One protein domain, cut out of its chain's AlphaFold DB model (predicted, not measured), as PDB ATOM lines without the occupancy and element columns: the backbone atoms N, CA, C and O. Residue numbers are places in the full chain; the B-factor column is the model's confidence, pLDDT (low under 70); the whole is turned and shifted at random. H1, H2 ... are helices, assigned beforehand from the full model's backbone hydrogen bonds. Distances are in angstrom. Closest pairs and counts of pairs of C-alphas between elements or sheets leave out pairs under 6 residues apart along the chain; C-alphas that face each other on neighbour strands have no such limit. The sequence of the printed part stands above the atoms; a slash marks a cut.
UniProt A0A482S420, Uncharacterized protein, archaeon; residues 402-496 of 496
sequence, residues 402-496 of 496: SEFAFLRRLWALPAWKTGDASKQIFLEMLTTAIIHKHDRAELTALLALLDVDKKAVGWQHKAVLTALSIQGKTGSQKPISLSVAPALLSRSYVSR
ATOM      1  N   SER A 402       9.089  18.017  22.922       96.56
ATOM      2  CA  SER A 402       8.419  18.661  21.775       96.56
ATOM      3  C   SER A 402       8.154  17.715  20.593       96.56
ATOM      4  O   SER A 402       7.914  18.163  19.468       96.56
ATOM      5  N   GLU A 403       8.172  16.402  20.828       98.19
ATOM      6  CA  GLU A 403       8.115  15.359  19.802       98.19
ATOM      7  C   GLU A 403       6.837  15.436  18.959       98.19
ATOM      8  O   GLU A 403       6.908  15.412  17.730       98.19
ATOM      9  N   PHE A 404       5.669  15.604  19.590       98.38
ATOM     10  CA  PHE A 404       4.399  15.706  18.867       98.38
ATOM     11  C   PHE A 404       4.299  16.991  18.036       98.38
ATOM     12  O   PHE A 404       3.861  16.966  16.882       98.38
ATOM     13  N   ALA A 405       4.756  18.119  18.584       98.25
ATOM     14  CA  ALA A 405       4.815  19.379  17.848       98.25
ATOM     15  C   ALA A 405       5.741  19.268  16.623       98.25
ATOM     16  O   ALA A 405       5.389  19.726  15.531       98.25
ATOM     17  N   PHE A 406       6.881  18.592  16.777       98.62
ATOM     18  CA  PHE A 406       7.795  18.324  15.675       98.62
ATOM     19  C   PHE A 406       7.190  17.373  14.635       98.62
ATOM     20  O   PHE A 406       7.283  17.650  13.438       98.62
ATOM     21  N   LEU A 407       6.484  16.318  15.063       98.62
ATOM     22  CA  LEU A 407       5.756  15.415  14.165       98.62
ATOM     23  C   LEU A 407       4.767  16.193  13.300       98.62
ATOM     24  O   LEU A 407       4.780  16.043  12.081       98.62
ATOM     25  N   ARG A 408       3.957  17.074  13.899       98.12
ATOM     26  CA  ARG A 408       3.002  17.917  13.159       98.12
ATOM     27  C   ARG A 408       3.692  18.824  12.144       98.12
ATOM     28  O   ARG A 408       3.173  19.010  11.043       98.12
ATOM     29  N   ARG A 409       4.861  19.372  12.490       97.94
ATOM     30  CA  ARG A 409       5.664  20.164  11.555       97.94
ATOM     31  C   ARG A 409       6.091  19.322  10.360       97.94
ATOM     32  O   ARG A 409       5.815  19.722   9.235       97.94
ATOM     33  N   LEU A 410       6.721  18.170  10.594       98.38
ATOM     34  CA  LEU A 410       7.130  17.266   9.515       98.38
ATOM     35  C   LEU A 410       5.930  16.857   8.661       98.38
ATOM     36  O   LEU A 410       5.998  16.925   7.441       98.38
ATOM     37  N   TRP A 411       4.796  16.548   9.290       96.81
ATOM     38  CA  TRP A 411       3.559  16.181   8.604       96.81
ATOM     39  C   TRP A 411       3.087  17.229   7.588       96.81
ATOM     40  O   TRP A 411       2.581  16.891   6.514       96.81
ATOM     41  N   ALA A 412       3.252  18.511   7.913       96.31
ATOM     42  CA  ALA A 412       2.839  19.627   7.068       96.31
ATOM     43  C   ALA A 412       3.837  19.951   5.941       96.31
ATOM     44  O   ALA A 412       3.435  20.547   4.941       96.31
ATOM     45  N   LEU A 413       5.109  19.559   6.061       97.25
ATOM     46  CA  LEU A 413       6.153  19.960   5.114       97.25
ATOM     47  C   LEU A 413       5.976  19.317   3.725       97.25
ATOM     48  O   LEU A 413       5.765  18.105   3.637       97.25
ATOM     49  N   PRO A 414       6.162  20.077   2.624       97.31
ATOM     50  CA  PRO A 414       6.113  19.536   1.263       97.31
ATOM     51  C   PRO A 414       7.070  18.356   1.035       97.31
ATOM     52  O   PRO A 414       6.676  17.340   0.467       97.31
ATOM     53  N   ALA A 415       8.296  18.441   1.564       96.25
ATOM     54  CA  ALA A 415       9.314  17.390   1.439       96.25
ATOM     55  C   ALA A 415       8.946  16.066   2.143       96.25
ATOM     56  O   ALA A 415       9.580  15.040   1.904       96.25
ATOM     57  N   TRP A 416       7.923  16.090   3.000       97.38
ATOM     58  CA  TRP A 416       7.394  14.942   3.734       97.38
ATOM     59  C   TRP A 416       6.024  14.499   3.207       97.38
ATOM     60  O   TRP A 416       5.370  13.659   3.814       97.38
ATOM     61  N   LYS A 417       5.569  15.018   2.060       95.75
ATOM     62  CA  LYS A 417       4.399  14.451   1.371       95.75
ATOM     63  C   LYS A 417       4.755  13.153   0.650       95.75
ATOM     64  O   LYS A 417       3.940  12.234   0.618       95.75
ATOM     65  N   THR A 418       5.994  13.025   0.181       94.94
ATOM     66  CA  THR A 418       6.554  11.782  -0.363       94.94
ATOM     67  C   THR A 418       7.387  11.045   0.686       94.94
ATOM     68  O   THR A 418       8.232  11.630   1.369       94.94
ATOM     69  N   GLY A 419       7.112   9.749   0.825       93.94
ATOM     70  CA  GLY A 419       7.776   8.868   1.779       93.94
ATOM     71  C   GLY A 419       8.956   8.133   1.166       93.94
ATOM     72  O   GLY A 419       8.991   7.881  -0.036       93.94
ATOM     73  N   ASP A 420       9.892   7.762   2.024       96.25
ATOM     74  CA  ASP A 420      10.991   6.846   1.748       96.25
ATOM     75  C   ASP A 420      11.305   6.068   3.038       96.25
ATOM     76  O   ASP A 420      10.744   6.359   4.101       96.25
ATOM     77  N   ALA A 421      12.188   5.072   2.947       97.06
ATOM     78  CA  ALA A 421      12.534   4.233   4.091       97.06
ATOM     79  C   ALA A 421      13.100   5.049   5.267       97.06
ATOM     80  O   ALA A 421      12.773   4.780   6.420       97.06
ATOM     81  N   SER A 422      13.906   6.079   4.991       97.12
ATOM     82  CA  SER A 422      14.542   6.894   6.029       97.12
ATOM     83  C   SER A 422      13.522   7.724   6.814       97.12
ATOM     84  O   SER A 422      13.526   7.710   8.048       97.12
ATOM     85  N   LYS A 423      12.578   8.364   6.109       98.12
ATOM     86  CA  LYS A 423      11.484   9.139   6.706       98.12
ATOM     87  C   LYS A 423      10.495   8.258   7.454       98.12
ATOM     88  O   LYS A 423      10.002   8.665   8.503       98.12
ATOM     89  N   GLN A 424      10.205   7.066   6.928       98.00
ATOM     90  CA  GLN A 424       9.351   6.098   7.609       98.00
ATOM     91  C   GLN A 424       9.959   5.701   8.959       98.00
ATOM     92  O   GLN A 424       9.292   5.857   9.980       98.00
ATOM     93  N   ILE A 425      11.230   5.284   8.972       98.00
ATOM     94  CA  ILE A 425      11.931   4.921  10.212       98.00
ATOM     95  C   ILE A 425      11.936   6.105  11.187       98.00
ATOM     96  O   ILE A 425      11.656   5.936  12.371       98.00
ATOM     97  N   PHE A 426      12.201   7.321  10.700       98.44
ATOM     98  CA  PHE A 426      12.203   8.499  11.562       98.44
ATOM     99  C   PHE A 426      10.827   8.785  12.188       98.44
ATOM    100  O   PHE A 426      10.761   9.065  13.383       98.44
ATOM    101  N   LEU A 427       9.721   8.682  11.432       98.25
ATOM    102  CA  LEU A 427       8.373   8.834  12.003       98.25
ATOM    103  C   LEU A 427       8.042   7.732  13.007       98.25
ATOM    104  O   LEU A 427       7.387   8.019  14.007       98.25
ATOM    105  N   GLU A 428       8.483   6.497  12.771       98.12
ATOM    106  CA  GLU A 428       8.283   5.388  13.710       98.12
ATOM    107  C   GLU A 428       9.021   5.638  15.038       98.12
ATOM    108  O   GLU A 428       8.431   5.500  16.116       98.12
ATOM    109  N   MET A 429      10.277   6.096  14.976       98.06
ATOM    110  CA  MET A 429      11.062   6.488  16.155       98.06
ATOM    111  C   MET A 429      10.429   7.681  16.888       98.06
ATOM    112  O   MET A 429      10.246   7.640  18.103       98.06
ATOM    113  N   LEU A 430      10.035   8.726  16.153       98.31
ATOM    114  CA  LEU A 430       9.400   9.917  16.721       98.31
ATOM    115  C   LEU A 430       8.061   9.587  17.392       98.31
ATOM    116  O   LEU A 430       7.775  10.079  18.480       98.31
ATOM    117  N   THR A 431       7.261   8.717  16.773       98.00
ATOM    118  CA  THR A 431       5.998   8.231  17.345       98.00
ATOM    119  C   THR A 431       6.241   7.440  18.622       98.00
ATOM    120  O   THR A 431       5.544   7.651  19.611       98.00
ATOM    121  N   THR A 432       7.256   6.575  18.632       96.62
ATOM    122  CA  THR A 432       7.661   5.841  19.838       96.62
ATOM    123  C   THR A 432       8.007   6.803  20.976       96.62
ATOM    124  O   THR A 432       7.533   6.615  22.094       96.62
ATOM    125  N   ALA A 433       8.736   7.885  20.689       96.81
ATOM    126  CA  ALA A 433       9.043   8.900  21.692       96.81
ATOM    127  C   ALA A 433       7.790   9.646  22.199       96.81
ATOM    128  O   ALA A 433       7.656   9.873  23.399       96.81
ATOM    129  N   ILE A 434       6.819   9.957  21.332       97.06
ATOM    130  CA  ILE A 434       5.531  10.548  21.758       97.06
ATOM    131  C   ILE A 434       4.784   9.610  22.720       97.06
ATOM    132  O   ILE A 434       4.228  10.063  23.718       97.06
ATOM    133  N   ILE A 435       4.802   8.301  22.454       94.25
ATOM    134  CA  ILE A 435       4.187   7.291  23.330       94.25
ATOM    135  C   ILE A 435       4.908   7.247  24.683       94.25
ATOM    136  O   ILE A 435       4.256   7.311  25.724       94.25
ATOM    137  N   HIS A 436       6.244   7.223  24.679       93.56
ATOM    138  CA  HIS A 436       7.070   7.200  25.892       93.56
ATOM    139  C   HIS A 436       6.959   8.457  26.754       93.56
ATOM    140  O   HIS A 436       7.189   8.389  27.959       93.56
ATOM    141  N   LYS A 437       6.578   9.598  26.173       94.31
ATOM    142  CA  LYS A 437       6.265  10.806  26.942       94.31
ATOM    143  C   LYS A 437       5.033  10.620  27.836       94.31
ATOM    144  O   LYS A 437       4.886  11.329  28.829       94.31
ATOM    145  N   HIS A 438       4.157   9.663  27.509       92.56
ATOM    146  CA  HIS A 438       2.925   9.363  28.243       92.56
ATOM    147  C   HIS A 438       1.977  10.576  28.401       92.56
ATOM    148  O   HIS A 438       1.181  10.635  29.341       92.56
ATOM    149  N   ASP A 439       2.014  11.540  27.472       94.19
ATOM    150  CA  ASP A 439       1.128  12.707  27.499       94.19
ATOM    151  C   ASP A 439      -0.237  12.394  26.864       94.19
ATOM    152  O   ASP A 439      -0.357  12.083  25.676       94.19
ATOM    153  N   ARG A 440      -1.301  12.484  27.668       93.62
ATOM    154  CA  ARG A 440      -2.667  12.150  27.241       93.62
ATOM    155  C   ARG A 440      -3.205  13.086  26.157       93.62
ATOM    156  O   ARG A 440      -3.951  12.629  25.284       93.62
ATOM    157  N   ALA A 441      -2.895  14.378  26.234       94.19
ATOM    158  CA  ALA A 441      -3.402  15.364  25.288       94.19
ATOM    159  C   ALA A 441      -2.742  15.165  23.920       94.19
ATOM    160  O   ALA A 441      -3.437  15.125  22.905       94.19
ATOM    161  N   GLU A 442      -1.427  14.946  23.898       95.62
ATOM    162  CA  GLU A 442      -0.688  14.675  22.664       95.62
ATOM    163  C   GLU A 442      -1.091  13.350  22.026       95.62
ATOM    164  O   GLU A 442      -1.283  13.301  20.815       95.62
ATOM    165  N   LEU A 443      -1.314  12.293  22.811       93.56
ATOM    166  CA  LEU A 443      -1.771  11.012  22.266       93.56
ATOM    167  C   LEU A 443      -3.194  11.078  21.717       93.56
ATOM    168  O   LEU A 443      -3.476  10.503  20.669       93.56
ATOM    169  N   THR A 444      -4.083  11.816  22.380       93.06
ATOM    170  CA  THR A 444      -5.440  12.047  21.866       93.06
ATOM    171  C   THR A 444      -5.386  12.830  20.553       93.06
ATOM    172  O   THR A 444      -6.047  12.461  19.585       93.06
ATOM    173  N   ALA A 445      -4.553  13.872  20.484       95.00
ATOM    174  CA  ALA A 445      -4.353  14.652  19.269       95.00
ATOM    175  C   ALA A 445      -3.671  13.842  18.149       95.00
ATOM    176  O   ALA A 445      -4.012  14.012  16.980       95.00
ATOM    177  N   LEU A 446      -2.748  12.935  18.486       95.69
ATOM    178  CA  LEU A 446      -2.126  12.009  17.541       95.69
ATOM    179  C   LEU A 446      -3.155  11.039  16.957       95.69
ATOM    180  O   LEU A 446      -3.184  10.838  15.749       95.69
ATOM    181  N   LEU A 447      -4.032  10.471  17.785       93.62
ATOM    182  CA  LEU A 447      -5.096   9.584  17.315       93.62
ATOM    183  C   LEU A 447      -6.120  10.328  16.451       93.62
ATOM    184  O   LEU A 447      -6.548   9.792  15.434       93.62
ATOM    185  N   ALA A 448      -6.452  11.574  16.800       92.69
ATOM    186  CA  ALA A 448      -7.293  12.433  15.970       92.69
ATOM    187  C   ALA A 448      -6.636  12.750  14.613       92.69
ATOM    188  O   ALA A 448      -7.314  12.752  13.591       92.69
ATOM    189  N   LEU A 449      -5.310  12.950  14.572       93.69
ATOM    190  CA  LEU A 449      -4.559  13.132  13.321       93.69
ATOM    191  C   LEU A 449      -4.636  11.896  12.406       93.69
ATOM    192  O   LEU A 449      -4.554  12.033  11.189       93.69
ATOM    193  N   LEU A 450      -4.792  10.700  12.982       93.44
ATOM    194  CA  LEU A 450      -4.911   9.439  12.244       93.44
ATOM    195  C   LEU A 450      -6.348   9.094  11.832       93.44
ATOM    196  O   LEU A 450      -6.540   8.167  11.043       93.44
ATOM    197  N   ASP A 451      -7.344   9.809  12.357       90.69
ATOM    198  CA  ASP A 451      -8.767   9.542  12.144       90.69
ATOM    199  C   ASP A 451      -9.255  10.066  10.783       90.69
ATOM    200  O   ASP A 451     -10.072  10.976  10.675       90.69
ATOM    201  N   VAL A 452      -8.726   9.478   9.711       88.50
ATOM    202  CA  VAL A 452      -9.064   9.809   8.320       88.50
ATOM    203  C   VAL A 452      -9.823   8.668   7.644       88.50
ATOM    204  O   VAL A 452      -9.873   7.538   8.136       88.50
ATOM    205  N   ASP A 453     -10.437   8.929   6.492       85.88
ATOM    206  CA  ASP A 453     -11.030   7.868   5.675       85.88
ATOM    207  C   ASP A 453      -9.975   6.864   5.203       85.88
ATOM    208  O   ASP A 453      -8.853   7.234   4.860       85.88
ATOM    209  N   LYS A 454     -10.351   5.582   5.077       81.94
ATOM    210  CA  LYS A 454      -9.433   4.507   4.643       81.94
ATOM    211  C   LYS A 454      -8.708   4.837   3.330       81.94
ATOM    212  O   LYS A 454      -7.542   4.491   3.168       81.94
ATOM    213  N   LYS A 455      -9.386   5.523   2.401       84.62
ATOM    214  CA  LYS A 455      -8.820   5.952   1.108       84.62
ATOM    215  C   LYS A 455      -7.767   7.062   1.244       84.62
ATOM    216  O   LYS A 455      -6.930   7.196   0.360       84.62
ATOM    217  N   ALA A 456      -7.794   7.827   2.334       86.75
ATOM    218  CA  ALA A 456      -6.863   8.914   2.632       86.75
ATOM    219  C   ALA A 456      -5.637   8.462   3.459       86.75
ATOM    220  O   ALA A 456      -4.735   9.262   3.718       86.75
ATOM    221  N   VAL A 457      -5.567   7.184   3.858       90.50
ATOM    222  CA  VAL A 457      -4.447   6.622   4.632       90.50
ATOM    223  C   VAL A 457      -3.176   6.561   3.775       90.50
ATOM    224  O   VAL A 457      -2.920   5.604   3.042       90.50
ATOM    225  N   GLY A 458      -2.354   7.604   3.894       94.19
ATOM    226  CA  GLY A 458      -1.024   7.698   3.286       94.19
ATOM    227  C   GLY A 458       0.085   6.982   4.071       94.19
ATOM    228  O   GLY A 458      -0.138   6.408   5.137       94.19
ATOM    229  N   TRP A 459       1.319   7.054   3.564       96.44
ATOM    230  CA  TRP A 459       2.492   6.417   4.183       96.44
ATOM    231  C   TRP A 459       2.788   6.938   5.602       96.44
ATOM    232  O   TRP A 459       3.167   6.150   6.462       96.44
ATOM    233  N   GLN A 460       2.550   8.229   5.871       97.31
ATOM    234  CA  GLN A 460       2.755   8.832   7.197       97.31
ATOM    235  C   GLN A 460       1.827   8.196   8.239       97.31
ATOM    236  O   GLN A 460       2.279   7.795   9.307       97.31
ATOM    237  N   HIS A 461       0.547   8.016   7.890       96.62
ATOM    238  CA  HIS A 461      -0.428   7.320   8.732       96.62
ATOM    239  C   HIS A 461       0.027   5.889   9.026       96.62
ATOM    240  O   HIS A 461      -0.005   5.463  10.174       96.62
ATOM    241  N   LYS A 462       0.498   5.162   8.003       95.25
ATOM    242  CA  LYS A 462       1.003   3.792   8.168       95.25
ATOM    243  C   LYS A 462       2.205   3.736   9.110       95.25
ATOM    244  O   LYS A 462       2.201   2.896   9.994       95.25
ATOM    245  N   ALA A 463       3.179   4.636   8.972       97.25
ATOM    246  CA  ALA A 463       4.354   4.688   9.846       97.25
ATOM    247  C   ALA A 463       3.964   4.890  11.324       97.25
ATOM    248  O   ALA A 463       4.384   4.131  12.196       97.25
ATOM    249  N   VAL A 464       3.087   5.860  11.607       97.69
ATOM    250  CA  VAL A 464       2.608   6.117  12.977       97.69
ATOM    251  C   VAL A 464       1.787   4.939  13.516       97.69
ATOM    252  O   VAL A 464       1.994   4.515  14.651       97.69
ATOM    253  N   LEU A 465       0.887   4.364  12.707       95.19
ATOM    254  CA  LEU A 465       0.095   3.188  13.093       95.19
ATOM    255  C   LEU A 465       0.972   1.961  13.372       95.19
ATOM    256  O   LEU A 465       0.699   1.224  14.319       95.19
ATOM    257  N   THR A 466       2.031   1.749  12.588       95.06
ATOM    258  CA  THR A 466       3.017   0.685  12.817       95.06
ATOM    259  C   THR A 466       3.684   0.855  14.178       95.06
ATOM    260  O   THR A 466       3.681  -0.084  14.972       95.06
ATOM    261  N   ALA A 467       4.185   2.053  14.495       95.19
ATOM    262  CA  ALA A 467       4.809   2.319  15.789       95.19
ATOM    263  C   ALA A 467       3.831   2.149  16.965       95.19
ATOM    264  O   ALA A 467       4.174   1.491  17.948       95.19
ATOM    265  N   LEU A 468       2.595   2.653  16.847       93.38
ATOM    266  CA  LEU A 468       1.538   2.443  17.847       93.38
ATOM    267  C   LEU A 468       1.233   0.953  18.058       93.38
ATOM    268  O   LEU A 468       1.082   0.514  19.192       93.38
ATOM    269  N   SER A 469       1.174   0.162  16.983       91.81
ATOM    270  CA  SER A 469       0.928  -1.286  17.049       91.81
ATOM    271  C   SER A 469       2.077  -2.042  17.721       91.81
ATOM    272  O   SER A 469       1.836  -2.938  18.530       91.81
ATOM    273  N   ILE A 470       3.328  -1.668  17.429       91.50
ATOM    274  CA  ILE A 470       4.516  -2.257  18.059       91.50
ATOM    275  C   ILE A 470       4.527  -1.955  19.562       91.50
ATOM    276  O   ILE A 470       4.648  -2.883  20.360       91.50
ATOM    277  N   GLN A 471       4.337  -0.691  19.952       90.00
ATOM    278  CA  GLN A 471       4.329  -0.292  21.365       90.00
ATOM    279  C   GLN A 471       3.070  -0.756  22.115       90.00
ATOM    280  O   GLN A 471       3.104  -1.000  23.311       90.00
ATOM    281  N   GLY A 472       1.941  -0.952  21.432       84.12
ATOM    282  CA  GLY A 472       0.744  -1.528  22.050       84.12
ATOM    283  C   GLY A 472       0.907  -3.003  22.438       84.12
ATOM    284  O   GLY A 472       0.188  -3.494  23.305       84.12
ATOM    285  N   LYS A 473       1.850  -3.722  21.812       83.50
ATOM    286  CA  LYS A 473       2.162  -5.127  22.125       83.50
ATOM    287  C   LYS A 473       3.180  -5.280  23.254       83.50
ATOM    288  O   LYS A 473       3.286  -6.367  23.823       83.50
ATOM    289  N   THR A 474       3.942  -4.238  23.582       77.69
ATOM    290  CA  THR A 474       4.916  -4.280  24.674       77.69
ATOM    291  C   THR A 474       4.184  -4.144  26.014       77.69
ATOM    292  O   THR A 474       3.913  -3.057  26.508       77.69
ATOM    293  N   GLY A 475       3.866  -5.280  26.647       63.22
ATOM    294  CA  GLY A 475       3.143  -5.342  27.931       63.22
ATOM    295  C   GLY A 475       3.884  -4.765  29.151       63.22
ATOM    296  O   GLY A 475       3.468  -4.997  30.283       63.22
ATOM    297  N   SER A 476       4.995  -4.056  28.948       66.00
ATOM    298  CA  SER A 476       5.823  -3.465  30.002       66.00
ATOM    299  C   SER A 476       5.407  -2.042  30.392       66.00
ATOM    300  O   SER A 476       5.833  -1.564  31.444       66.00
ATOM    301  N   GLN A 477       4.589  -1.355  29.586       70.00
ATOM    302  CA  GLN A 477       4.166   0.022  29.860       70.00
ATOM    303  C   GLN A 477       2.785   0.082  30.513       70.00
ATOM    304  O   GLN A 477       1.864  -0.653  30.157       70.00
ATOM    305  N   LYS A 478       2.628   0.993  31.483       79.31
ATOM    306  CA  LYS A 478       1.325   1.256  32.101       79.31
ATOM    307  C   LYS A 478       0.368   1.821  31.042       79.31
ATOM    308  O   LYS A 478       0.742   2.788  30.373       79.31
ATOM    309  N   PRO A 479      -0.857   1.279  30.912       81.38
ATOM    310  CA  PRO A 479      -1.847   1.813  29.987       81.38
ATOM    311  C   PRO A 479      -2.144   3.289  30.256       81.38
ATOM    312  O   PRO A 479      -2.220   3.723  31.407       81.38
ATOM    313  N   ILE A 480      -2.361   4.051  29.186       82.62
ATOM    314  CA  ILE A 480      -2.743   5.463  29.261       82.62
ATOM    315  C   ILE A 480      -4.261   5.548  29.125       82.62
ATOM    316  O   ILE A 480      -4.826   5.166  28.102       82.62
ATOM    317  N   SER A 481      -4.931   6.047  30.163       84.94
ATOM    318  CA  SER A 481      -6.385   6.217  30.149       84.94
ATOM    319  C   SER A 481      -6.777   7.477  29.368       84.94
ATOM    320  O   SER A 481      -6.437   8.598  29.759       84.94
ATOM    321  N   LEU A 482      -7.504   7.289  28.265       82.75
ATOM    322  CA  LEU A 482      -8.105   8.363  27.471       82.75
ATOM    323  C   LEU A 482      -9.512   8.694  27.997       82.75
ATOM    324  O   LEU A 482     -10.190   7.825  28.537       82.75
ATOM    325  N   SER A 483      -9.970   9.943  27.841       82.31
ATOM    326  CA  SER A 483     -11.309  10.377  28.308       82.31
ATOM    327  C   SER A 483     -12.449   9.737  27.536       82.31
ATOM    328  O   SER A 483     -13.543   9.593  28.065       82.31
ATOM    329  N   VAL A 484     -12.209   9.463  26.258       83.94
ATOM    330  CA  VAL A 484     -13.201   8.985  25.301       83.94
ATOM    331  C   VAL A 484     -12.527   7.925  24.442       83.94
ATOM    332  O   VAL A 484     -11.333   8.034  24.144       83.94
ATOM    333  N   ALA A 485     -13.286   6.905  24.045       83.88
ATOM    334  CA  ALA A 485     -12.830   5.928  23.069       83.88
ATOM    335  C   ALA A 485     -12.472   6.642  21.744       83.88
ATOM    336  O   ALA A 485     -13.312   7.369  21.209       83.88
ATOM    337  N   PRO A 486     -11.252   6.470  21.204       84.06
ATOM    338  CA  PRO A 486     -10.871   7.084  19.936       84.06
ATOM    339  C   PRO A 486     -11.758   6.584  18.794       84.06
ATOM    340  O   PRO A 486     -11.869   5.373  18.593       84.06
ATOM    341  N   ALA A 487     -12.325   7.504  18.008       83.25
ATOM    342  CA  ALA A 487     -13.226   7.173  16.902       83.25
ATOM    343  C   ALA A 487     -12.594   6.189  15.902       83.25
ATOM    344  O   ALA A 487     -13.241   5.239  15.464       83.25
ATOM    345  N   LEU A 488     -11.297   6.350  15.623       82.69
ATOM    346  CA  LEU A 488     -10.509   5.455  14.775       82.69
ATOM    347  C   LEU A 488     -10.582   3.977  15.207       82.69
ATOM    348  O   LEU A 488     -10.565   3.093  14.352       82.69
ATOM    349  N   LEU A 489     -10.665   3.704  16.514       78.56
ATOM    350  CA  LEU A 489     -10.712   2.350  17.081       78.56
ATOM    351  C   LEU A 489     -12.142   1.815  17.237       78.56
ATOM    352  O   LEU A 489     -12.324   0.608  17.363       78.56
ATOM    353  N   SER A 490     -13.153   2.687  17.216       72.81
ATOM    354  CA  SER A 490     -14.566   2.304  17.319       72.81
ATOM    355  C   SER A 490     -15.246   2.088  15.964       72.81
ATOM    356  O   SER A 490     -16.424   1.737  15.925       72.81
ATOM    357  N   ARG A 491     -14.545   2.301  14.841       69.81
ATOM    358  CA  ARG A 491     -15.080   2.021  13.500       69.81
ATOM    359  C   ARG A 491     -15.249   0.511  13.318       69.81
ATOM    360  O   ARG A 491     -14.274  -0.223  13.165       69.81
ATOM    361  N   SER A 492     -16.492   0.043  13.288       55.19
ATOM    362  CA  SER A 492     -16.837  -1.309  12.855       55.19
ATOM    363  C   SER A 492     -16.532  -1.445  11.361       55.19
ATOM    364  O   SER A 492     -17.203  -0.864  10.508       55.19
ATOM    365  N   TYR A 493     -15.488  -2.202  11.025       50.72
ATOM    366  CA  TYR A 493     -15.205  -2.571   9.641       50.72
ATOM    367  C   TYR A 493     -16.269  -3.566   9.171       50.72
ATOM    368  O   TYR A 493     -16.116  -4.772   9.329       50.72
ATOM    369  N   VAL A 494     -17.356  -3.067   8.584       39.69
ATOM    370  CA  VAL A 494     -18.228  -3.905   7.759       39.69
ATOM    371  C   VAL A 494     -17.431  -4.238   6.501       39.69
ATOM    372  O   VAL A 494     -17.160  -3.361   5.679       39.69
ATOM    373  N   SER A 495     -16.982  -5.487   6.389       36.66
ATOM    374  CA  SER A 495     -16.377  -6.018   5.171       36.66
ATOM    375  C   SER A 495     -17.350  -5.820   4.007       36.66
ATOM    376  O   SER A 495     -18.468  -6.335   4.052       36.66
ATOM    377  N   ARG A 496     -16.936  -5.068   2.989       36.19
ATOM    378  CA  ARG A 496     -17.513  -5.159   1.648       36.19
ATOM    379  C   ARG A 496     -16.500  -5.812   0.737       36.19
ATOM    380  O   ARG A 496     -15.310  -5.436   0.865       36.19
TER     381      ARG A 496
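Overview. This is residues 402 to 496 of the 496 residues of an uncharacterized protein of archaeon (UniProt A0A482S420). Four helices, H1 to H4, stand round a four-sided, partly open bundle, in the order H1, H2, H4, H3 round it, each running the opposite way to the one before it in the chain. H2 and H4 pack firmly on each other and H1 packs on H2 as a helical hairpin, while H3 makes few contacts with the other three; residues 474 to 486 then pass across one end of the bundle to the short H5, which packs on H3. The printed part has 95 residues with five named helices, H1 to H5, and no named strand, and its class is all helix. It is compact, with a radius of gyration of the C-alphas of 13.5 A and spans of 37 by 34 by 21 A.

Along the chain. H1, residues 403 to 412, begins with C-alpha 403 at (8.115, 15.359, 19.802) and is 14.4 A long from first to last C-alpha. H2, residues 421 to 436, is the longest helix by residues and measures 22.7 A, ending with C-alpha 436 at (7.070, 7.200, 25.892). H3 is residues 440 to 450, 15.4 A, and H4 is residues 459 to 473, 21.3 A. H5, residues 487 to 490, measures 5.1 A and ends with C-alpha 490 at (-14.566, 2.304, 17.319).

Arrangement. H2 is the hub, touching H1, H3 and H4. Its residues 427 to 434 alone touch H1, the closest C-alphas being those of Glu 403 and Ile 434, 5.8 A apart. This hairpin runs opposite ways at a tilt of 36 degrees, only just steep. H2 and H4 touch, closest at the C-alphas of Glu 428 and Ala 467, 5.1 A, and run the same way at a steep tilt of 44 degrees. H2 and H3 only just touch, with 3 pairs of C-alphas within 8 A, and only at the corner by their link; the closest are those of Ile 435 and Leu 443, 7.1 A. H1 and H3 are close but not clearly touching, with the C-alphas of Phe 404 and Glu 442 closest at 6.4 A. H3 and H4 are also close but not clearly touching, with the C-alphas of Leu 450 and His 461 closest at 6.1 A. H5 touches H3, closest at the C-alphas of Leu 447 and Leu 488, 7.3 A, and is apart from H1, H2 and H4. In H1, H2, H3 and H4 every O i to N i+4 pair is within hydrogen-bond range; H5 is too short for such a pair.

Size, cuts and confidence. The two C-alphas farthest apart are those of Ser 402 and Arg 496, 40.6 A. The printed part has no cut. The link from H4 to H5 is long, with 13 residues. Mean pLDDT of the printed part is 88.9; residues 475 to 476 and 491 to 496 are under 70.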